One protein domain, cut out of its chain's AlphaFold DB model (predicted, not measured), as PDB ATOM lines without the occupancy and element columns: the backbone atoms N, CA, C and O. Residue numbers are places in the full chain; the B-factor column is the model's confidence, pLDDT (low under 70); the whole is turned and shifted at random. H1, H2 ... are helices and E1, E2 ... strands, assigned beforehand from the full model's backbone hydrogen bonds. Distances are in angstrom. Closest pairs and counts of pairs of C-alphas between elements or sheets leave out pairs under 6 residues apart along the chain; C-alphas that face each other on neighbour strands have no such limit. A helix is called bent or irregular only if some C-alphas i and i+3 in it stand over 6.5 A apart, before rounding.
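What this domain is: This is residues 132 to 286 of the 290 residues of the protein "YheO-like PAS domain-containing protein" of Polynucleobacter sp. UB-Domo-W1 (UniProt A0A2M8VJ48). A twisted five-stranded antiparallel sheet makes the middle of three layers, helices on both faces: long H1 covers one face, H2 the other. H4 packs on H2 and edge strand E3; H3, the element farthest out, meets the sheet only through residues 266 to 267. The printed part has 155 residues, with four named helices and five strands in the order H1 E1 E2 H2 E3 E4 E5 H3 H4; the sheet runs E2 E1 E5 E4 E3. The class is mixed, helices and strands; the whole is compact, radius of gyration of the C-alphas 15.9 A, spans 49 by 36 by 30 A.

Where its parts are: H1, residues 132 to 152, begins at C-alpha (281.732, 131.301, 214.511) and spans 29.0 A; it is irregular, C-alphas 138 and 141 being 7.3 A apart, with a kink of 45 degrees near residue 139. E1 is 158 to 164, E2 172 to 176, H2 191 to 202, E3 211 to 216, E4 222 to 232 (32.1 A), E5 236 to 246 (30.6 A), H3 257 to 267, and H4 273 to 284, ending at (258.769, 159.359, 224.899).

How they stand to each other: N 162 and O 174 of hairpin E1 and E2 are 2.9 A apart, N 161 and O 242 of E1 and E5 2.9 A. E3 E4 E5 form a meander, each strand the antiparallel neighbour of the one before; N 213 and O 225 are 2.9 A apart, N 226 and O 243 2.8 A. H1 runs along the strands, over E1 and E5, height 7.9 A; C-alphas 146 and 160 are its closest to E1, 6.5 A. On the opposite face H2, height 9.7 A, runs slantwise, over E4 and only just over E5, with 3 C-alphas falling on it; its closest to E5 are C-alphas 201 and 237, 5.9 A. H2, with residues 191 to 196 alone, touches H4 at a shallow tilt of 30 degrees, opposite ways; the closest C-alphas, 192 and 282, are 6.1 A apart. H3 and H4 only graze the sheet and are apart. Every O i to N i+4 pair is within hydrogen-bond range in H2, H3 and H4, and 15 of 17 in H1.

The domain as a whole: The farthest C-alphas, Arg 234 and Asn 255, are 49.4 A apart. The printed part has no cut; the link E2 to H2 is long. pLDDT is under 70 at residues 180 to 182, 203 to 208, 218, 251 to 254 and 284 to 286.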
ATOM      1  N   THR A 132     282.633 132.217 213.799       80.69
ATOM      2  CA  THR A 132     281.732 131.301 214.511       80.69
ATOM      3  C   THR A 132     282.441 130.639 215.688       80.69
ATOM      4  O   THR A 132     281.940 130.714 216.805       80.69
ATOM      5  N   GLU A 133     283.631 130.081 215.462       84.19
ATOM      6  CA  GLU A 133     284.444 129.434 216.502       84.19
ATOM      7  C   GLU A 133     284.831 130.420 217.612       84.19
ATOM      8  O   GLU A 133     284.805 130.105 218.800       84.19
ATOM      9  N   GLU A 134     285.165 131.653 217.241       84.69
ATOM     10  CA  GLU A 134     285.492 132.711 218.181       84.69
ATOM     11  C   GLU A 134     284.274 133.131 218.998       84.69
ATOM     12  O   GLU A 134     284.396 133.306 220.211       84.69
ATOM     13  N   LYS A 135     283.108 133.276 218.360       90.00
ATOM     14  CA  LYS A 135     281.849 133.538 219.057       90.00
ATOM     15  C   LYS A 135     281.556 132.417 220.052       90.00
ATOM     16  O   LYS A 135     281.335 132.709 221.221       90.00
ATOM     17  N   GLU A 136     281.603 131.158 219.626       89.31
ATOM     18  CA  GLU A 136     281.380 130.001 220.501       89.31
ATOM     19  C   GLU A 136     282.342 130.012 221.691       89.31
ATOM     20  O   GLU A 136     281.906 129.993 222.837       89.31
ATOM     21  N   ARG A 137     283.643 130.187 221.442       89.00
ATOM     22  CA  ARG A 137     284.664 130.280 222.494       89.00
ATOM     23  C   ARG A 137     284.416 131.433 223.472       89.00
ATOM     24  O   ARG A 137     284.637 131.272 224.668       89.00
ATOM     25  N   ILE A 138     284.002 132.603 222.979       91.00
ATOM     26  CA  ILE A 138     283.705 133.770 223.824       91.00
ATOM     27  C   ILE A 138     282.471 133.508 224.690       91.00
ATOM     28  O   ILE A 138     282.469 133.880 225.862       91.00
ATOM     29  N   PHE A 139     281.428 132.900 224.122       95.44
ATOM     30  CA  PHE A 139     280.128 132.786 224.776       95.44
ATOM     31  C   PHE A 139     279.932 131.514 225.597       95.44
ATOM     32  O   PHE A 139     279.106 131.552 226.504       95.44
ATOM     33  N   GLN A 140     280.692 130.440 225.361       95.00
ATOM     34  CA  GLN A 140     280.466 129.145 226.013       95.00
ATOM     35  C   GLN A 140     280.402 129.254 227.542       95.00
ATOM     36  O   GLN A 140     279.415 128.852 228.146       95.00
ATOM     37  N   ASN A 141     281.386 129.906 228.167       93.50
ATOM     38  CA  ASN A 141     281.399 130.069 229.626       93.50
ATOM     39  C   ASN A 141     280.187 130.868 230.141       93.50
ATOM     40  O   ASN A 141     279.671 130.596 231.222       93.50
ATOM     41  N   TYR A 142     279.725 131.867 229.385       95.62
ATOM     42  CA  TYR A 142     278.561 132.669 229.769       95.62
ATOM     43  C   TYR A 142     277.250 131.908 229.572       95.62
ATOM     44  O   TYR A 142     276.330 132.084 230.368       95.62
ATOM     45  N   ILE A 143     277.180 131.053 228.549       95.69
ATOM     46  CA  ILE A 143     276.075 130.119 228.325       95.69
ATOM     47  C   ILE A 143     275.991 129.131 229.491       95.69
ATOM     48  O   ILE A 143     274.916 128.959 230.054       95.69
ATOM     49  N   ASP A 144     277.114 128.553 229.921       95.81
ATOM     50  CA  ASP A 144     277.145 127.603 231.040       95.81
ATOM     51  C   ASP A 144     276.676 128.253 232.355       95.81
ATOM     52  O   ASP A 144     275.871 127.677 233.090       95.81
ATOM     53  N   ILE A 145     277.113 129.489 232.626       95.88
ATOM     54  CA  ILE A 145     276.645 130.273 233.781       95.88
ATOM     55  C   ILE A 145     275.143 130.558 233.677       95.88
ATOM     56  O   ILE A 145     274.414 130.366 234.651       95.88
ATOM     57  N   ALA A 146     274.668 131.006 232.514       95.44
ATOM     58  CA  ALA A 146     273.256 131.299 232.301       95.44
ATOM     59  C   ALA A 146     272.382 130.051 232.483       95.44
ATOM     60  O   ALA A 146     271.361 130.130 233.161       95.44
ATOM     61  N   ASN A 147     272.821 128.896 231.976       94.94
ATOM     62  CA  ASN A 147     272.152 127.610 232.170       94.94
ATOM     63  C   ASN A 147     272.091 127.214 233.650       94.94
ATOM     64  O   ASN A 147     271.039 126.806 234.138       94.94
ATOM     65  N   ALA A 148     273.185 127.379 234.400       95.62
ATOM     66  CA  ALA A 148     273.200 127.088 235.834       95.62
ATOM     67  C   ALA A 148     272.212 127.973 236.620       95.62
ATOM     68  O   ALA A 148     271.481 127.486 237.493       95.62
ATOM     69  N   ILE A 149     272.147 129.266 236.285       93.94
ATOM     70  CA  ILE A 149     271.165 130.193 236.864       93.94
ATOM     71  C   ILE A 149     269.748 129.758 236.473       93.94
ATOM     72  O   ILE A 149     268.891 129.645 237.345       93.94
ATOM     73  N   ALA A 150     269.516 129.450 235.196       91.94
ATOM     74  CA  ALA A 150     268.213 129.052 234.681       91.94
ATOM     75  C   ALA A 150     267.661 127.791 235.354       91.94
ATOM     76  O   ALA A 150     266.484 127.766 235.712       91.94
ATOM     77  N   VAL A 151     268.499 126.777 235.589       93.25
ATOM     78  CA  VAL A 151     268.112 125.572 236.342       93.25
ATOM     79  C   VAL A 151     267.700 125.934 237.769       93.25
ATOM     80  O   VAL A 151     266.697 125.433 238.271       93.25
ATOM     81  N   THR A 152     268.434 126.843 238.413       89.94
ATOM     82  CA  THR A 152     268.145 127.287 239.787       89.94
ATOM     83  C   THR A 152     266.836 128.076 239.880       89.94
ATOM     84  O   THR A 152     266.155 128.031 240.902       89.94
ATOM     85  N   THR A 153     266.466 128.791 238.818       89.06
ATOM     86  CA  THR A 153     265.245 129.606 238.755       89.06
ATOM     87  C   THR A 153     264.112 128.934 237.977       89.06
ATOM     88  O   THR A 153     263.119 129.591 237.658       89.06
ATOM     89  N   TYR A 154     264.241 127.652 237.634       88.06
ATOM     90  CA  TYR A 154     263.240 126.950 236.840       88.06
ATOM     91  C   TYR A 154     261.877 126.935 237.546       88.06
ATOM     92  O   TYR A 154     261.785 126.745 238.759       88.06
ATOM     93  N   GLY A 155     260.802 127.154 236.784       82.81
ATOM     94  CA  GLY A 155     259.437 127.237 237.316       82.81
ATOM     95  C   GLY A 155     259.128 128.528 238.086       82.81
ATOM     96  O   GLY A 155     258.040 128.652 238.649       82.81
ATOM     97  N   THR A 156     260.055 129.489 238.110       84.31
ATOM     98  CA  THR A 156     259.807 130.840 238.624       84.31
ATOM     99  C   THR A 156     259.489 131.813 237.490       84.31
ATOM    100  O   THR A 156     259.690 131.517 236.315       84.31
ATOM    101  N   ASP A 157     259.033 133.008 237.857       87.69
ATOM    102  CA  ASP A 157     258.792 134.130 236.948       87.69
ATOM    103  C   ASP A 157     260.117 134.832 236.539       87.69
ATOM    104  O   ASP A 157     260.189 136.062 236.499       87.69
ATOM    105  N   ALA A 158     261.183 134.071 236.252       90.50
ATOM    106  CA  ALA A 158     262.496 134.589 235.860       90.50
ATOM    107  C   ALA A 158     262.976 134.035 234.510       90.50
ATOM    108  O   ALA A 158     262.975 132.829 234.306       90.50
ATOM    109  N   GLU A 159     263.466 134.916 233.640       92.25
ATOM    110  CA  GLU A 159     264.069 134.629 232.336       92.25
ATOM    111  C   GLU A 159     265.535 135.070 232.323       92.25
ATOM    112  O   GLU A 159     265.894 136.110 232.886       92.25
ATOM    113  N   ILE A 160     266.378 134.293 231.640       94.69
ATOM    114  CA  ILE A 160     267.785 134.622 231.421       94.69
ATOM    115  C   ILE A 160     268.047 134.671 229.917       94.69
ATOM    116  O   ILE A 160     267.761 133.709 229.209       94.69
ATOM    117  N   VAL A 161     268.619 135.773 229.428       95.31
ATOM    118  CA  VAL A 161     268.957 135.955 228.009       95.31
ATOM    119  C   VAL A 161     270.407 136.394 227.868       95.31
ATOM    120  O   VAL A 161     270.857 137.304 228.562       95.31
ATOM    121  N   VAL A 162     271.145 135.768 226.955       97.12
ATOM    122  CA  VAL A 162     272.513 136.169 226.601       97.12
ATOM    123  C   VAL A 162     272.508 136.746 225.193       97.12
ATOM    124  O   VAL A 162     272.001 136.120 224.263       97.12
ATOM    125  N   TYR A 163     273.094 137.928 225.043       97.00
ATOM    126  CA  TYR A 163     273.168 138.685 223.799       97.00
ATOM    127  C   TYR A 163     274.615 138.807 223.311       97.00
ATOM    128  O   TYR A 163     275.496 139.156 224.095       97.00
ATOM    129  N   ASP A 164     274.841 138.609 222.013       96.81
ATOM    130  CA  ASP A 164     276.017 139.057 221.269       96.81
ATOM    131  C   ASP A 164     275.772 140.469 220.742       96.81
ATOM    132  O   ASP A 164     274.976 140.689 219.826       96.81
ATOM    133  N   VAL A 165     276.434 141.453 221.347       95.88
ATOM    134  CA  VAL A 165     276.181 142.867 221.037       95.88
ATOM    135  C   VAL A 165     276.946 143.360 219.820       95.88
ATOM    136  O   VAL A 165     276.649 144.440 219.312       95.88
ATOM    137  N   ARG A 166     277.907 142.572 219.329       94.69
ATOM    138  CA  ARG A 166     278.626 142.876 218.087       94.69
ATOM    139  C   ARG A 166     277.745 142.645 216.860       94.69
ATOM    140  O   ARG A 166     278.003 143.219 215.809       94.69
ATOM    141  N   ASN A 167     276.673 141.856 217.004       95.94
ATOM    142  CA  ASN A 167     275.614 141.728 216.007       95.94
ATOM    143  C   ASN A 167     274.218 141.999 216.607       95.94
ATOM    144  O   ASN A 167     273.473 141.058 216.887       95.94
ATOM    145  N   PRO A 168     273.805 143.274 216.746       96.38
ATOM    146  CA  PRO A 168     272.492 143.628 217.293       96.38
ATOM    147  C   PRO A 168     271.300 143.082 216.493       96.38
ATOM    148  O   PRO A 168     270.212 142.946 217.047       96.38
ATOM    149  N   LEU A 169     271.486 142.758 215.208       96.25
ATOM    150  CA  LEU A 169     270.430 142.243 214.325       96.25
ATOM    151  C   LEU A 169     270.130 140.763 214.562       96.25
ATOM    152  O   LEU A 169     269.021 140.309 214.295       96.25
ATOM    153  N   ARG A 170     271.111 140.012 215.073       95.00
ATOM    154  CA  ARG A 170     270.989 138.589 215.413       95.00
ATOM    155  C   ARG A 170     271.664 138.327 216.751       95.00
ATOM    156  O   ARG A 170     272.625 137.568 216.847       95.00
ATOM    157  N   SER A 171     271.179 139.035 217.763       96.00
ATOM    158  CA  SER A 171     271.898 139.226 219.016       96.00
ATOM    159  C   SER A 171     271.644 138.107 220.019       96.00
ATOM    160  O   SER A 171     272.553 137.755 220.756       96.00
ATOM    161  N   VAL A 172     270.450 137.511 220.063       95.75
ATOM    162  CA  VAL A 172     270.150 136.462 221.053       95.75
ATOM    163  C   VAL A 172     271.013 135.222 220.799       95.75
ATOM    164  O   VAL A 172     270.886 134.573 219.763       95.75
ATOM    165  N   VAL A 173     271.869 134.880 221.759       95.38
ATOM    166  CA  VAL A 173     272.713 133.673 221.761       95.38
ATOM    167  C   VAL A 173     272.051 132.549 222.556       95.38
ATOM    168  O   VAL A 173     272.115 131.393 222.151       95.38
ATOM    169  N   LEU A 174     271.397 132.894 223.664       95.06
ATOM    170  CA  LEU A 174     270.695 131.971 224.554       95.06
ATOM    171  C   LEU A 174     269.463 132.671 225.128       95.06
ATOM    172  O   LEU A 174     269.538 133.856 225.453       95.06
ATOM    173  N   SER A 175     268.370 131.931 225.306       93.75
ATOM    174  CA  SER A 175     267.215 132.369 226.088       93.75
ATOM    175  C   SER A 175     266.640 131.191 226.861       93.75
ATOM    176  O   SER A 175     266.157 130.238 226.261       93.75
ATOM    177  N   GLU A 176     266.613 131.309 228.181       92.50
ATOM    178  CA  GLU A 176     266.102 130.289 229.094       92.50
ATOM    179  C   GLU A 176     264.927 130.818 229.920       92.50
ATOM    180  O   GLU A 176     264.877 132.004 230.257       92.50
ATOM    181  N   ASN A 177     263.994 129.924 230.271       86.75
ATOM    182  CA  ASN A 177     262.818 130.213 231.108       86.75
ATOM    183  C   ASN A 177     261.961 131.400 230.620       86.75
ATOM    184  O   ASN A 177     261.520 132.233 231.412       86.75
ATOM    185  N   SER A 178     261.751 131.519 229.308       77.94
ATOM    186  CA  SER A 178     261.208 132.761 228.757       77.94
ATOM    187  C   SER A 178     259.810 133.130 229.276       77.94
ATOM    188  O   SER A 178     258.872 132.330 229.246       77.94
ATOM    189  N   LEU A 179     259.663 134.392 229.694       73.88
ATOM    190  CA  LEU A 179     258.454 134.934 230.330       73.88
ATOM    191  C   LEU A 179     257.317 135.256 229.352       73.88
ATOM    192  O   LEU A 179     256.199 135.549 229.786       73.88
ATOM    193  N   ALA A 180     257.599 135.267 228.049       64.50
ATOM    194  CA  ALA A 180     256.645 135.592 226.988       64.50
ATOM    195  C   ALA A 180     256.540 134.484 225.919       64.50
ATOM    196  O   ALA A 180     255.977 134.714 224.850       64.50
ATOM    197  N   GLY A 181     257.048 133.282 226.218       62.31
ATOM    198  CA  GLY A 181     257.256 132.208 225.241       62.31
ATOM    199  C   GLY A 181     258.673 132.243 224.657       62.31
ATOM    200  O   GLY A 181     259.345 133.254 224.781       62.31
ATOM    201  N   PRO A 182     259.168 131.151 224.054       60.62
ATOM    202  CA  PRO A 182     260.584 131.000 223.719       60.62
ATOM    203  C   PRO A 182     261.101 132.143 222.831       60.62
ATOM    204  O   PRO A 182     260.684 132.277 221.680       60.62
ATOM    205  N   THR A 183     262.038 132.943 223.349       75.12
ATOM    206  CA  THR A 183     262.776 133.909 222.525       75.12
ATOM    207  C   THR A 183     263.682 133.136 221.575       75.12
ATOM    208  O   THR A 183     264.516 132.334 221.995       75.12
ATOM    209  N   GLN A 184     263.509 133.367 220.277       85.12
ATOM    210  CA  GLN A 184     264.251 132.646 219.257       85.12
ATOM    211  C   GLN A 184     265.727 133.080 219.248       85.12
ATOM    212  O   GLN A 184     266.063 134.266 219.248       85.12
ATOM    213  N   ILE A 185     266.630 132.100 219.218       91.31
ATOM    214  CA  ILE A 185     268.060 132.354 219.021       91.31
ATOM    215  C   ILE A 185     268.256 133.057 217.673       91.31
ATOM    216  O   ILE A 185     267.686 132.662 216.655       91.31
ATOM    217  N   GLY A 186     269.080 134.101 217.663       91.62
ATOM    218  CA  GLY A 186     269.343 134.921 216.488       91.62
ATOM    219  C   GLY A 186     268.305 136.012 216.225       91.62
ATOM    220  O   GLY A 186     268.383 136.645 215.176       91.62
ATOM    221  N   THR A 187     267.364 136.266 217.140       92.06
ATOM    222  CA  THR A 187     266.514 137.465 217.080       92.06
ATOM    223  C   THR A 187     267.318 138.731 217.405       92.06
ATOM    224  O   THR A 187     268.297 138.697 218.161       92.06
ATOM    225  N   ALA A 188     266.905 139.857 216.819       94.50
ATOM    226  CA  ALA A 188     267.483 141.167 217.083       94.50
ATOM    227  C   ALA A 188     267.266 141.609 218.538       94.50
ATOM    228  O   ALA A 188     266.260 141.277 219.168       94.50
ATOM    229  N   ILE A 189     268.197 142.406 219.058       93.94
ATOM    230  CA  ILE A 189     267.980 143.120 220.316       93.94
ATOM    231  C   ILE A 189     266.947 144.241 220.108       93.94
ATOM    232  O   ILE A 189     266.786 144.762 219.004       93.94
ATOM    233  N   SER A 190     266.233 144.629 221.164       90.75
ATOM    234  CA  SER A 190     265.300 145.756 221.095       90.75
ATOM    235  C   SER A 190     266.034 147.100 220.936       90.75
ATOM    236  O   SER A 190     267.191 147.215 221.352       90.75
ATOM    237  N   PRO A 191     265.369 148.158 220.430       89.00
ATOM    238  CA  PRO A 191     265.944 149.506 220.393       89.00
ATOM    239  C   PRO A 191     266.408 150.005 221.765       89.00
ATOM    240  O   PRO A 191     267.478 150.593 221.887       89.00
ATOM    241  N   PHE A 192     265.654 149.700 222.826       88.88
ATOM    242  CA  PHE A 192     266.085 149.997 224.193       88.88
ATOM    243  C   PHE A 192     267.368 149.239 224.563       88.88
ATOM    244  O   PHE A 192     268.291 149.818 225.130       88.88
ATOM    245  N   GLY A 193     267.464 147.956 224.205       91.62
ATOM    246  CA  GLY A 193     268.690 147.191 224.402       91.62
ATOM    247  C   GLY A 193     269.880 147.780 223.638       91.62
ATOM    248  O   GLY A 193     270.979 147.806 224.182       91.62
ATOM    249  N   LEU A 194     269.670 148.340 222.442       92.38
ATOM    250  CA  LEU A 194     270.715 149.050 221.698       92.38
ATOM    251  C   LEU A 194     271.249 150.274 222.462       92.38
ATOM    252  O   LEU A 194     272.461 150.486 222.507       92.38
ATOM    253  N   GLU A 195     270.382 151.039 223.125       89.69
ATOM    254  CA  GLU A 195     270.808 152.142 223.999       89.69
ATOM    255  C   GLU A 195     271.603 151.652 225.219       89.69
ATOM    256  O   GLU A 195     272.598 152.266 225.614       89.69
ATOM    257  N   VAL A 196     271.237 150.495 225.779       90.62
ATOM    258  CA  VAL A 196     272.019 149.847 226.845       90.62
ATOM    259  C   VAL A 196     273.407 149.430 226.337       90.62
ATOM    260  O   VAL A 196     274.394 149.622 227.051       90.62
ATOM    261  N   ILE A 197     273.522 148.927 225.100       92.19
ATOM    262  CA  ILE A 197     274.821 148.622 224.472       92.19
ATOM    263  C   ILE A 197     275.660 149.897 224.353       92.19
ATOM    264  O   ILE A 197     276.809 149.899 224.796       92.19
ATOM    265  N   LYS A 198     275.097 150.991 223.814       89.81
ATOM    266  CA  LYS A 198     275.789 152.291 223.702       89.81
ATOM    267  C   LYS A 198     276.315 152.753 225.058       89.81
ATOM    268  O   LYS A 198     277.463 153.179 225.169       89.81
ATOM    269  N   ASN A 199     275.493 152.624 226.096       87.75
ATOM    270  CA  ASN A 199     275.875 152.971 227.456       87.75
ATOM    271  C   ASN A 199     277.077 152.157 227.962       87.75
ATOM    272  O   ASN A 199     278.002 152.728 228.522       87.75
ATOM    273  N   TYR A 200     277.111 150.841 227.762       89.81
ATOM    274  CA  TYR A 200     278.243 150.043 228.244       89.81
ATOM    275  C   TYR A 200     279.493 150.157 227.369       89.81
ATOM    276  O   TYR A 200     280.608 150.108 227.886       89.81
ATOM    277  N   ALA A 201     279.328 150.322 226.057       88.19
ATOM    278  CA  ALA A 201     280.440 150.389 225.116       88.19
ATOM    279  C   ALA A 201     281.254 151.684 225.253       88.19
ATOM    280  O   ALA A 201     282.459 151.681 225.016       88.19
ATOM    281  N   LEU A 202     280.609 152.789 225.638       81.88
ATOM    282  CA  LEU A 202     281.253 154.100 225.754       81.88
ATOM    283  C   LEU A 202     281.962 154.332 227.097       81.88
ATOM    284  O   LEU A 202     282.836 155.193 227.169       81.88
ATOM    285  N   TYR A 203     281.604 153.589 228.146       69.38
ATOM    286  CA  TYR A 203     282.056 153.835 229.523       69.38
ATOM    287  C   TYR A 203     282.885 152.661 230.067       69.38
ATOM    288  O   TYR A 203     282.668 152.221 231.195       69.38
ATOM    289  N   GLU A 204     283.813 152.141 229.246       57.81
ATOM    290  CA  GLU A 204     284.702 150.999 229.538       57.81
ATOM    291  C   GLU A 204     285.024 150.834 231.035       57.81
ATOM    292  O   GLU A 204     285.520 151.775 231.652       57.81
ATOM    293  N   ARG A 205     284.772 149.628 231.585       56.81
ATOM    294  CA  ARG A 205     285.206 149.030 232.880       56.81
ATOM    295  C   ARG A 205     285.172 149.854 234.185       56.81
ATOM    296  O   ARG A 205     285.370 149.270 235.244       56.81
ATOM    297  N   THR A 206     284.931 151.156 234.139       51.50
ATOM    298  CA  THR A 206     284.974 152.098 235.267       51.50
ATOM    299  C   THR A 206     283.589 152.331 235.873       51.50
ATOM    300  O   THR A 206     283.478 152.926 236.941       51.50
ATOM    301  N   GLY A 207     282.539 151.824 235.221       59.50
ATOM    302  CA  GLY A 207     281.175 151.778 235.744       59.50
ATOM    303  C   GLY A 207     280.871 150.525 236.572       59.50
ATOM    304  O   GLY A 207     281.699 149.630 236.739       59.50
ATOM    305  N   SER A 208     279.640 150.451 237.080       66.75
ATOM    306  CA  SER A 208     279.126 149.303 237.832       66.75
ATOM    307  C   SER A 208     279.247 147.990 237.045       66.75
ATOM    308  O   SER A 208     278.985 147.942 235.844       66.75
ATOM    309  N   SER A 209     279.570 146.895 237.744       80.31
ATOM    310  CA  SER A 209     279.661 145.534 237.180       80.31
ATOM    311  C   SER A 209     278.333 144.985 236.644       80.31
ATOM    312  O   SER A 209     278.313 143.944 235.995       80.31
ATOM    313  N   PHE A 210     277.229 145.678 236.914       87.75
ATOM    314  CA  PHE A 210     275.898 145.420 236.392       87.75
ATOM    315  C   PHE A 210     275.036 146.678 236.539       87.75
ATOM    316  O   PHE A 210     275.354 147.597 237.296       87.75
ATOM    317  N   THR A 211     273.891 146.678 235.870       88.19
ATOM    318  CA  THR A 211     272.818 147.655 236.068       88.19
ATOM    319  C   THR A 211     271.544 146.899 236.390       88.19
ATOM    320  O   THR A 211     271.260 145.882 235.764       88.19
ATOM    321  N   SER A 212     270.750 147.396 237.338       90.50
ATOM    322  CA  SER A 212     269.410 146.877 237.587       90.50
ATOM    323  C   SER A 212     268.376 147.986 237.471       90.50
ATOM    324  O   SER A 212     268.566 149.051 238.044       90.50
ATOM    325  N   PHE A 213     267.268 147.719 236.793       89.94
ATOM    326  CA  PHE A 213     266.189 148.684 236.603       89.94
ATOM    327  C   PHE A 213     264.826 147.996 236.563       89.94
ATOM    328  O   PHE A 213     264.725 146.774 236.452       89.94
ATOM    329  N   LEU A 214     263.775 148.804 236.690       89.31
ATOM    330  CA  LEU A 214     262.394 148.353 236.625       89.31
ATOM    331  C   LEU A 214     261.769 148.815 235.310       89.31
ATOM    332  O   LEU A 214     261.696 150.010 235.032       89.31
ATOM    333  N   LEU A 215     261.270 147.864 234.530       87.06
ATOM    334  CA  LEU A 215     260.394 148.124 233.401       87.06
ATOM    335  C   LEU A 215     258.948 147.896 233.833       87.06
ATOM    336  O   LEU A 215     258.608 146.886 234.449       87.06
ATOM    337  N   THR A 216     258.084 148.838 233.479       83.81
ATOM    338  CA  THR A 216     256.634 148.686 233.624       83.81
ATOM    339  C   THR A 216     256.054 148.620 232.227       83.81
ATOM    340  O   THR A 216     256.164 149.605 231.491       83.81
ATOM    341  N   GLY A 217     255.507 147.458 231.879       73.81
ATOM    342  CA  GLY A 217     254.809 147.224 230.621       73.81
ATOM    343  C   GLY A 217     253.319 147.540 230.718       73.81
ATOM    344  O   GLY A 217     252.798 147.899 231.783       73.81
ATOM    345  N   ASP A 218     252.629 147.366 229.597       67.62
ATOM    346  CA  ASP A 218     251.187 147.572 229.501       67.62
ATOM    347  C   ASP A 218     250.425 146.618 230.436       67.62
ATOM    348  O   ASP A 218     250.845 145.490 230.704       67.62
ATOM    349  N   GLY A 219     249.317 147.098 231.009       72.56
ATOM    350  CA  GLY A 219     248.535 146.336 231.991       72.56
ATOM    351  C   GLY A 219     249.155 146.253 233.394       72.56
ATOM    352  O   GLY A 219     248.660 145.510 234.238       72.56
ATOM    353  N   GLY A 220     250.219 147.018 233.672       80.44
ATOM    354  CA  GLY A 220     250.821 147.110 235.007       80.44
ATOM    355  C   GLY A 220     251.788 145.974 235.349       80.44
ATOM    356  O   GLY A 220     252.185 145.858 236.512       80.44
ATOM    357  N   LYS A 221     252.185 145.163 234.355       84.94
ATOM    358  CA  LYS A 221     253.238 144.152 234.510       84.94
ATOM    359  C   LYS A 221     254.550 144.843 234.878       84.94
ATOM    360  O   LYS A 221     254.981 145.774 234.195       84.94
ATOM    361  N   LYS A 222     255.182 144.392 235.959       89.81
ATOM    362  CA  LYS A 222     256.444 144.929 236.475       89.81
ATOM    363  C   LYS A 222     257.551 143.910 236.261       89.81
ATOM    364  O   LYS A 222     257.532 142.850 236.876       89.81
ATOM    365  N   LEU A 223     258.518 144.257 235.425       89.94
ATOM    366  CA  LEU A 223     259.680 143.435 235.125       89.94
ATOM    367  C   LEU A 223     260.929 144.085 235.717       89.94
ATOM    368  O   LEU A 223     261.327 145.174 235.305       89.94
ATOM    369  N   LYS A 224     261.552 143.430 236.694       92.19
ATOM    370  CA  LYS A 224     262.869 143.820 237.191       92.19
ATOM    371  C   LYS A 224     263.914 143.176 236.293       92.19
ATOM    372  O   LYS A 224     263.985 141.954 236.214       92.19
ATOM    373  N   SER A 225     264.736 143.995 235.654       91.88
ATOM    374  CA  SER A 225     265.802 143.539 234.763       91.88
ATOM    375  C   SER A 225     267.156 143.856 235.375       91.88
ATOM    376  O   SER A 225     267.390 144.958 235.875       91.88
ATOM    377  N   THR A 226     268.059 142.885 235.339       93.31
ATOM    378  CA  THR A 226     269.470 143.055 235.685       93.31
ATOM    379  C   THR A 226     270.315 142.732 234.468       93.31
ATOM    380  O   THR A 226     270.196 141.649 233.911       93.31
ATOM    381  N   VAL A 227     271.159 143.675 234.063       93.50
ATOM    382  CA  VAL A 227     272.014 143.576 232.883       93.50
ATOM    383  C   VAL A 227     273.469 143.548 233.318       93.50
ATOM    384  O   VAL A 227     273.953 144.508 233.922       93.50
ATOM    385  N   ILE A 228     274.158 142.468 232.970       94.06
ATOM    386  CA  ILE A 228     275.578 142.244 233.237       94.06
ATOM    387  C   ILE A 228     276.337 142.374 231.908       94.06
ATOM    388  O   ILE A 228     276.067 141.597 230.986       94.06
ATOM    389  N   PRO A 229     277.260 143.342 231.761       94.12
ATOM    390  CA  PRO A 229     278.077 143.464 230.562       94.12
ATOM    391  C   PRO A 229     279.165 142.387 230.502       94.12
ATOM    392  O   PRO A 229     279.856 142.118 231.484       94.12
ATOM    393  N   LEU A 230     279.342 141.788 229.325       93.88
ATOM    394  CA  LEU A 230     280.326 140.741 229.069       93.88
ATOM    395  C   LEU A 230     281.479 141.346 228.265       93.88
ATOM    396  O   LEU A 230     281.317 141.698 227.094       93.88
ATOM    397  N   PHE A 231     282.641 141.486 228.903       91.56
ATOM    398  CA  PHE A 231     283.834 142.065 228.289       91.56
ATOM    399  C   PHE A 231     284.829 140.976 227.887       91.56
ATOM    400  O   PHE A 231     285.213 140.129 228.691       91.56
ATOM    401  N   ASN A 232     285.298 141.043 226.647       91.06
ATOM    402  CA  ASN A 232     286.453 140.314 226.158       91.06
ATOM    403  C   ASN A 232     287.692 141.221 226.211       91.06
ATOM    404  O   ASN A 232     287.613 142.406 225.887       91.06
ATOM    405  N   LYS A 233     288.846 140.667 226.598       87.94
ATOM    406  CA  LYS A 233     290.097 141.431 226.732       87.94
ATOM    407  C   LYS A 233     290.517 142.104 225.418       87.94
ATOM    408  O   LYS A 233     290.925 143.258 225.445       87.94
ATOM    409  N   ARG A 234     290.371 141.399 224.296       88.12
ATOM    410  CA  ARG A 234     290.750 141.855 222.956       88.12
ATOM    411  C   ARG A 234     289.727 142.827 222.367       88.12
ATOM    412  O   ARG A 234     290.100 143.902 221.909       88.12
ATOM    413  N   TYR A 235     288.442 142.477 222.416       89.50
ATOM    414  CA  TYR A 235     287.388 143.210 221.694       89.50
ATOM    415  C   TYR A 235     286.621 144.244 222.534       89.50
ATOM    416  O   TYR A 235     285.896 145.065 221.985       89.50
ATOM    417  N   GLY A 236     286.774 144.261 223.859       91.06
ATOM    418  CA  GLY A 236     285.950 145.102 224.728       91.06
ATOM    419  C   GLY A 236     284.572 144.483 224.968       91.06
ATOM    420  O   GLY A 236     284.480 143.297 225.277       91.06
ATOM    421  N   LEU A 237     283.497 145.271 224.904       93.56
ATOM    422  CA  LEU A 237     282.139 144.771 225.153       93.56
ATOM    423  C   LEU A 237     281.707 143.822 224.024       93.56
ATOM    424  O   LEU A 237     281.514 144.256 222.894       93.56
ATOM    425  N   VAL A 238     281.524 142.539 224.336       94.31
ATOM    426  CA  VAL A 238     281.124 141.514 223.352       94.31
ATOM    427  C   VAL A 238     279.706 141.015 223.562       94.31
ATOM    428  O   VAL A 238     279.058 140.620 222.598       94.31
ATOM    429  N   GLY A 239     279.187 141.081 224.788       95.69
ATOM    430  CA  GLY A 239     277.832 140.631 225.072       95.69
ATOM    431  C   GLY A 239     277.169 141.306 226.261       95.69
ATOM    432  O   GLY A 239     277.790 142.083 226.986       95.69
ATOM    433  N   LEU A 240     275.900 140.972 226.473       96.12
ATOM    434  CA  LEU A 240     275.138 141.293 227.681       96.12
ATOM    435  C   LEU A 240     274.438 140.026 228.173       96.12
ATOM    436  O   LEU A 240     273.895 139.277 227.369       96.12
ATOM    437  N   MET A 241     274.382 139.822 229.485       96.44
ATOM    438  CA  MET A 241     273.497 138.839 230.112       96.44
ATOM    439  C   MET A 241     272.384 139.577 230.846       96.44
ATOM    440  O   MET A 241     272.655 140.441 231.681       96.44
ATOM    441  N   TRP A 242     271.138 139.273 230.504       94.56
ATOM    442  CA  TRP A 242     269.950 139.864 231.101       94.56
ATOM    443  C   TRP A 242     269.266 138.824 231.971       94.56
ATOM    444  O   TRP A 242     269.005 137.713 231.522       94.56
ATOM    445  N   ILE A 243     268.968 139.202 233.208       93.75
ATOM    446  CA  ILE A 243     268.150 138.430 234.137       93.75
ATOM    447  C   ILE A 243     266.886 139.245 234.374       93.75
ATOM    448  O   ILE A 243     266.924 140.300 235.014       93.75
ATOM    449  N   ASN A 244     265.785 138.768 233.814       91.94
ATOM    450  CA  ASN A 244     264.483 139.409 233.836       91.94
ATOM    451  C   ASN A 244     263.588 138.672 234.822       91.94
ATOM    452  O   ASN A 244     263.476 137.459 234.753       91.94
ATOM    453  N   ILE A 245     262.948 139.385 235.741       91.12
ATOM    454  CA  ILE A 245     262.070 138.792 236.749       91.12
ATOM    455  C   ILE A 245     260.741 139.534 236.723       91.12
ATOM    456  O   ILE A 245     260.709 140.749 236.940       91.12
ATOM    457  N   ASP A 246     259.641 138.826 236.482       89.94
ATOM    458  CA  ASP A 246     258.305 139.385 236.658       89.94
ATOM    459  C   ASP A 246     257.973 139.438 238.156       89.94
ATOM    460  O   ASP A 246     257.755 138.434 238.831       89.94
ATOM    461  N   ILE A 247     257.954 140.659 238.685       89.31
ATOM    462  CA  ILE A 247     257.700 140.945 240.097       89.31
ATOM    463  C   ILE A 247     256.258 141.403 240.344       89.31
ATOM    464  O   ILE A 247     255.929 141.866 241.437       89.31
ATOM    465  N   THR A 248     255.365 141.293 239.356       87.25
ATOM    466  CA  THR A 248     253.979 141.797 239.431       87.25
ATOM    467  C   THR A 248     253.204 141.201 240.608       87.25
ATOM    468  O   THR A 248     252.352 141.862 241.210       87.25
ATOM    469  N   LYS A 249     253.500 139.944 240.956       80.56
ATOM    470  CA  LYS A 249     252.838 139.205 242.042       80.56
ATOM    471  C   LYS A 249     253.580 139.287 243.379       80.56
ATOM    472  O   LYS A 249     253.064 138.793 244.384       80.56
ATOM    473  N   PHE A 250     254.763 139.902 243.424       79.88
ATOM    474  CA  PHE A 250     255.564 139.934 244.644       79.88
ATOM    475  C   PHE A 250     254.818 140.717 245.732       79.88
ATOM    476  O   PHE A 250     254.320 141.817 245.504       79.88
ATOM    477  N   GLY A 251     254.699 140.117 246.920       64.75
ATOM    478  CA  GLY A 251     253.990 140.701 248.064       64.75
ATOM    479  C   GLY A 251     252.510 140.324 248.201       64.75
ATOM    480  O   GLY A 251     251.927 140.651 249.230       64.75
ATOM    481  N   LYS A 252     251.907 139.605 247.239       66.56
ATOM    482  CA  LYS A 252     250.510 139.131 247.349       66.56
ATOM    483  C   LYS A 252     250.353 137.767 248.047       66.56
ATOM    484  O   LYS A 252     249.242 137.433 248.437       66.56
ATOM    485  N   SER A 253     251.429 136.988 248.202       61.59
ATOM    486  CA  SER A 253     251.362 135.572 248.625       61.59
ATOM    487  C   SER A 253     252.458 135.117 249.605       61.59
ATOM    488  O   SER A 253     252.608 133.921 249.849       61.59
ATOM    489  N   ALA A 254     253.261 136.034 250.157       67.12
ATOM    490  CA  ALA A 254     254.362 135.661 251.049       67.12
ATOM    491  C   ALA A 254     253.853 135.392 252.475       67.12
ATOM    492  O   ALA A 254     253.532 136.329 253.204       67.12
ATOM    493  N   ASN A 255     253.810 134.116 252.867       70.69
ATOM    494  CA  ASN A 255     253.275 133.687 254.165       70.69
ATOM    495  C   ASN A 255     254.291 133.756 255.320       70.69
ATOM    496  O   ASN A 255     253.876 133.696 256.474       70.69
ATOM    497  N   SER A 256     255.594 133.900 255.041       83.19
ATOM    498  CA  SER A 256     256.635 134.041 256.074       83.19
ATOM    499  C   SER A 256     257.440 135.345 255.927       83.19
ATOM    500  O   SER A 256     257.614 135.838 254.801       83.19
ATOM    501  N   PRO A 257     257.952 135.920 257.034       84.25
ATOM    502  CA  PRO A 257     258.819 137.099 257.003       84.25
ATOM    503  C   PRO A 257     260.082 136.909 256.153       84.25
ATOM    504  O   PRO A 257     260.465 137.815 255.417       84.25
ATOM    505  N   GLU A 258     260.699 135.730 256.193       84.44
ATOM    506  CA  GLU A 258     261.924 135.401 255.455       84.44
ATOM    507  C   GLU A 258     261.667 135.397 253.948       84.44
ATOM    508  O   GLU A 258     262.414 136.012 253.187       84.44
ATOM    509  N   VAL A 259     260.558 134.783 253.516       82.25
ATOM    510  CA  VAL A 259     260.124 134.802 252.111       82.25
ATOM    511  C   VAL A 259     259.835 136.234 251.666       82.25
ATOM    512  O   VAL A 259     260.210 136.634 250.565       82.25
ATOM    513  N   LYS A 260     259.214 137.047 252.526       84.12
ATOM    514  CA  LYS A 260     258.941 138.455 252.221       84.12
ATOM    515  C   LYS A 260     260.232 139.259 252.039       84.12
ATOM    516  O   LYS A 260     260.331 140.003 251.065       84.12
ATOM    517  N   VAL A 261     261.216 139.092 252.924       86.38
ATOM    518  CA  VAL A 261     262.530 139.750 252.818       86.38
ATOM    519  C   VAL A 261     263.275 139.283 251.568       86.38
ATOM    520  O   VAL A 261     263.821 140.113 250.841       86.38
ATOM    521  N   PHE A 262     263.253 137.982 251.267       84.38
ATOM    522  CA  PHE A 262     263.843 137.444 250.043       84.38
ATOM    523  C   PHE A 262     263.234 138.099 248.798       84.38
ATOM    524  O   PHE A 262     263.968 138.657 247.987       84.38
ATOM    525  N   LEU A 263     261.901 138.126 248.680       85.81
ATOM    526  CA  LEU A 263     261.212 138.738 247.539       85.81
ATOM    527  C   LEU A 263     261.468 140.248 247.435       85.81
ATOM    528  O   LEU A 263     261.626 140.768 246.332       85.81
ATOM    529  N   GLN A 264     261.544 140.957 248.565       86.19
ATOM    530  CA  GLN A 264     261.895 142.381 248.590       86.19
ATOM    531  C   GLN A 264     263.315 142.625 248.073       86.19
ATOM    532  O   GLN A 264     263.519 143.512 247.245       86.19
ATOM    533  N   ASN A 265     264.286 141.822 248.514       86.62
ATOM    534  CA  ASN A 265     265.663 141.909 248.032       86.62
ATOM    535  C   ASN A 265     265.770 141.521 246.554       86.62
ATOM    536  O   ASN A 265     266.488 142.173 245.801       86.62
ATOM    537  N   TYR A 266     265.014 140.514 246.117       84.38
ATOM    538  CA  TYR A 266     264.995 140.052 244.731       84.38
ATOM    539  C   TYR A 266     264.392 141.098 243.771       84.38
ATOM    540  O   TYR A 266     264.864 141.254 242.643       84.38
ATOM    541  N   ALA A 267     263.405 141.874 244.237       85.81
ATOM    542  CA  ALA A 267     262.800 142.990 243.502       85.81
ATOM    543  C   ALA A 267     263.584 144.312 243.587       85.81
ATOM    544  O   ALA A 267     263.242 145.270 242.888       85.81
ATOM    545  N   LYS A 268     264.608 144.402 244.443       87.00
ATOM    546  CA  LYS A 268     265.375 145.635 244.630       87.00
ATOM    547  C   LYS A 268     266.144 145.978 243.353       87.00
ATOM    548  O   LYS A 268     266.808 145.131 242.755       87.00
ATOM    549  N   VAL A 269     266.077 147.249 242.968       87.62
ATOM    550  CA  VAL A 269     266.906 147.838 241.912       87.62
ATOM    551  C   VAL A 269     267.993 148.705 242.540       87.62
ATOM    552  O   VAL A 269     267.841 149.190 243.664       87.62
ATOM    553  N   VAL A 270     269.097 148.886 241.822       83.44
ATOM    554  CA  VAL A 270     270.148 149.833 242.204       83.44
ATOM    555  C   VAL A 270     269.890 151.108 241.405       83.44
ATOM    556  O   VAL A 270     269.900 151.016 240.177       83.44
ATOM    557  N   PRO A 271     269.630 152.259 242.055       78.25
ATOM    558  CA  PRO A 271     269.392 153.512 241.349       78.25
ATOM    559  C   PRO A 271     270.514 153.825 240.360       78.25
ATOM    560  O   PRO A 271     271.697 153.669 240.677       78.25
ATOM    561  N   ASN A 272     270.132 154.232 239.154       80.88
ATOM    562  CA  ASN A 272     271.048 154.617 238.091       80.88
ATOM    563  C   ASN A 272     270.345 155.642 237.193       80.88
ATOM    564  O   ASN A 272     269.603 155.267 236.283       80.88
ATOM    565  N   ASP A 273     270.590 156.925 237.462       82.38
ATOM    566  CA  ASP A 273     269.905 158.060 236.825       82.38
ATOM    567  C   ASP A 273     269.952 157.999 235.296       82.38
ATOM    568  O   ASP A 273     268.966 158.273 234.615       82.38
ATOM    569  N   ARG A 274     271.086 157.560 234.745       81.12
ATOM    570  CA  ARG A 274     271.276 157.438 233.301       81.12
ATOM    571  C   ARG A 274     270.371 156.378 232.687       81.12
ATOM    572  O   ARG A 274     269.840 156.553 231.597       81.12
ATOM    573  N   ILE A 275     270.200 155.254 233.367       83.31
ATOM    574  CA  ILE A 275     269.339 154.176 232.877       83.31
ATOM    575  C   ILE A 275     267.872 154.574 233.013       83.31
ATOM    576  O   ILE A 275     267.076 154.270 232.129       83.31
ATOM    577  N   GLU A 276     267.516 155.318 234.058       83.50
ATOM    578  CA  GLU A 276     266.184 155.912 234.171       83.50
ATOM    579  C   GLU A 276     265.898 156.918 233.050       83.50
ATOM    580  O   GLU A 276     264.792 156.930 232.508       83.50
ATOM    581  N   GLU A 277     266.884 157.729 232.666       84.12
ATOM    582  CA  GLU A 277     266.799 158.625 231.512       84.12
ATOM    583  C   GLU A 277     266.594 157.843 230.208       84.12
ATOM    584  O   GLU A 277     265.650 158.129 229.472       84.12
ATOM    585  N   LEU A 278     267.387 156.794 229.961       83.31
ATOM    586  CA  LEU A 278     267.216 155.927 228.788       83.31
ATOM    587  C   LEU A 278     265.829 155.274 228.746       83.31
ATOM    588  O   LEU A 278     265.199 155.210 227.689       83.31
ATOM    589  N   ILE A 279     265.309 154.828 229.895       82.12
ATOM    590  CA  ILE A 279     263.951 154.280 229.989       82.12
ATOM    591  C   ILE A 279     262.916 155.352 229.633       82.12
ATOM    592  O   ILE A 279     261.992 155.066 228.870       82.12
ATOM    593  N   LYS A 280     263.055 156.582 230.143       83.56
ATOM    594  CA  LYS A 280     262.148 157.694 229.812       83.56
ATOM    595  C   LYS A 280     262.178 158.021 228.320       83.56
ATOM    596  O   LYS A 280     261.111 158.087 227.717       83.56
ATOM    597  N   LEU A 281     263.367 158.134 227.726       79.12
ATOM    598  CA  LEU A 281     263.547 158.423 226.300       79.12
ATOM    599  C   LEU A 281     262.948 157.328 225.411       79.12
ATOM    600  O   LEU A 281     262.264 157.625 224.433       79.12
ATOM    601  N   SER A 282     263.125 156.058 225.791       72.69
ATOM    602  CA  SER A 282     262.529 154.934 225.058       72.69
ATOM    603  C   SER A 282     260.995 154.978 225.048       72.69
ATOM    604  O   SER A 282     260.370 154.552 224.081       72.69
ATOM    605  N   LYS A 283     260.380 155.543 226.097       70.81
ATOM    606  CA  LYS A 283     258.928 155.730 226.204       70.81
ATOM    607  C   LYS A 283     258.441 156.997 225.502       70.81
ATOM    608  O   LYS A 283     257.398 156.949 224.861       70.81
ATOM    609  N   SER A 284     259.163 158.115 225.579       59.91
ATOM    610  CA  SER A 284     258.769 159.359 224.899       59.91
ATOM    611  C   SER A 284     258.879 159.248 223.378       59.91
ATOM    612  O   SER A 284     257.986 159.720 222.683       59.91
ATOM    613  N   GLY A 285     259.868 158.510 222.861       50.31
ATOM    614  CA  GLY A 285     259.943 158.173 221.435       50.31
ATOM    615  C   GLY A 285     258.769 157.322 220.924       50.31
ATOM    616  O   GLY A 285     258.538 157.274 219.724       50.31
ATOM    617  N   SER A 286     257.997 156.685 221.818       43.19
ATOM    618  CA  SER A 286     256.740 155.991 221.480       43.19
ATOM    619  C   SER A 286     255.482 156.865 221.613       43.19
ATOM    620  O   SER A 286     254.399 156.443 221.211       43.19
TER     621      SER A 286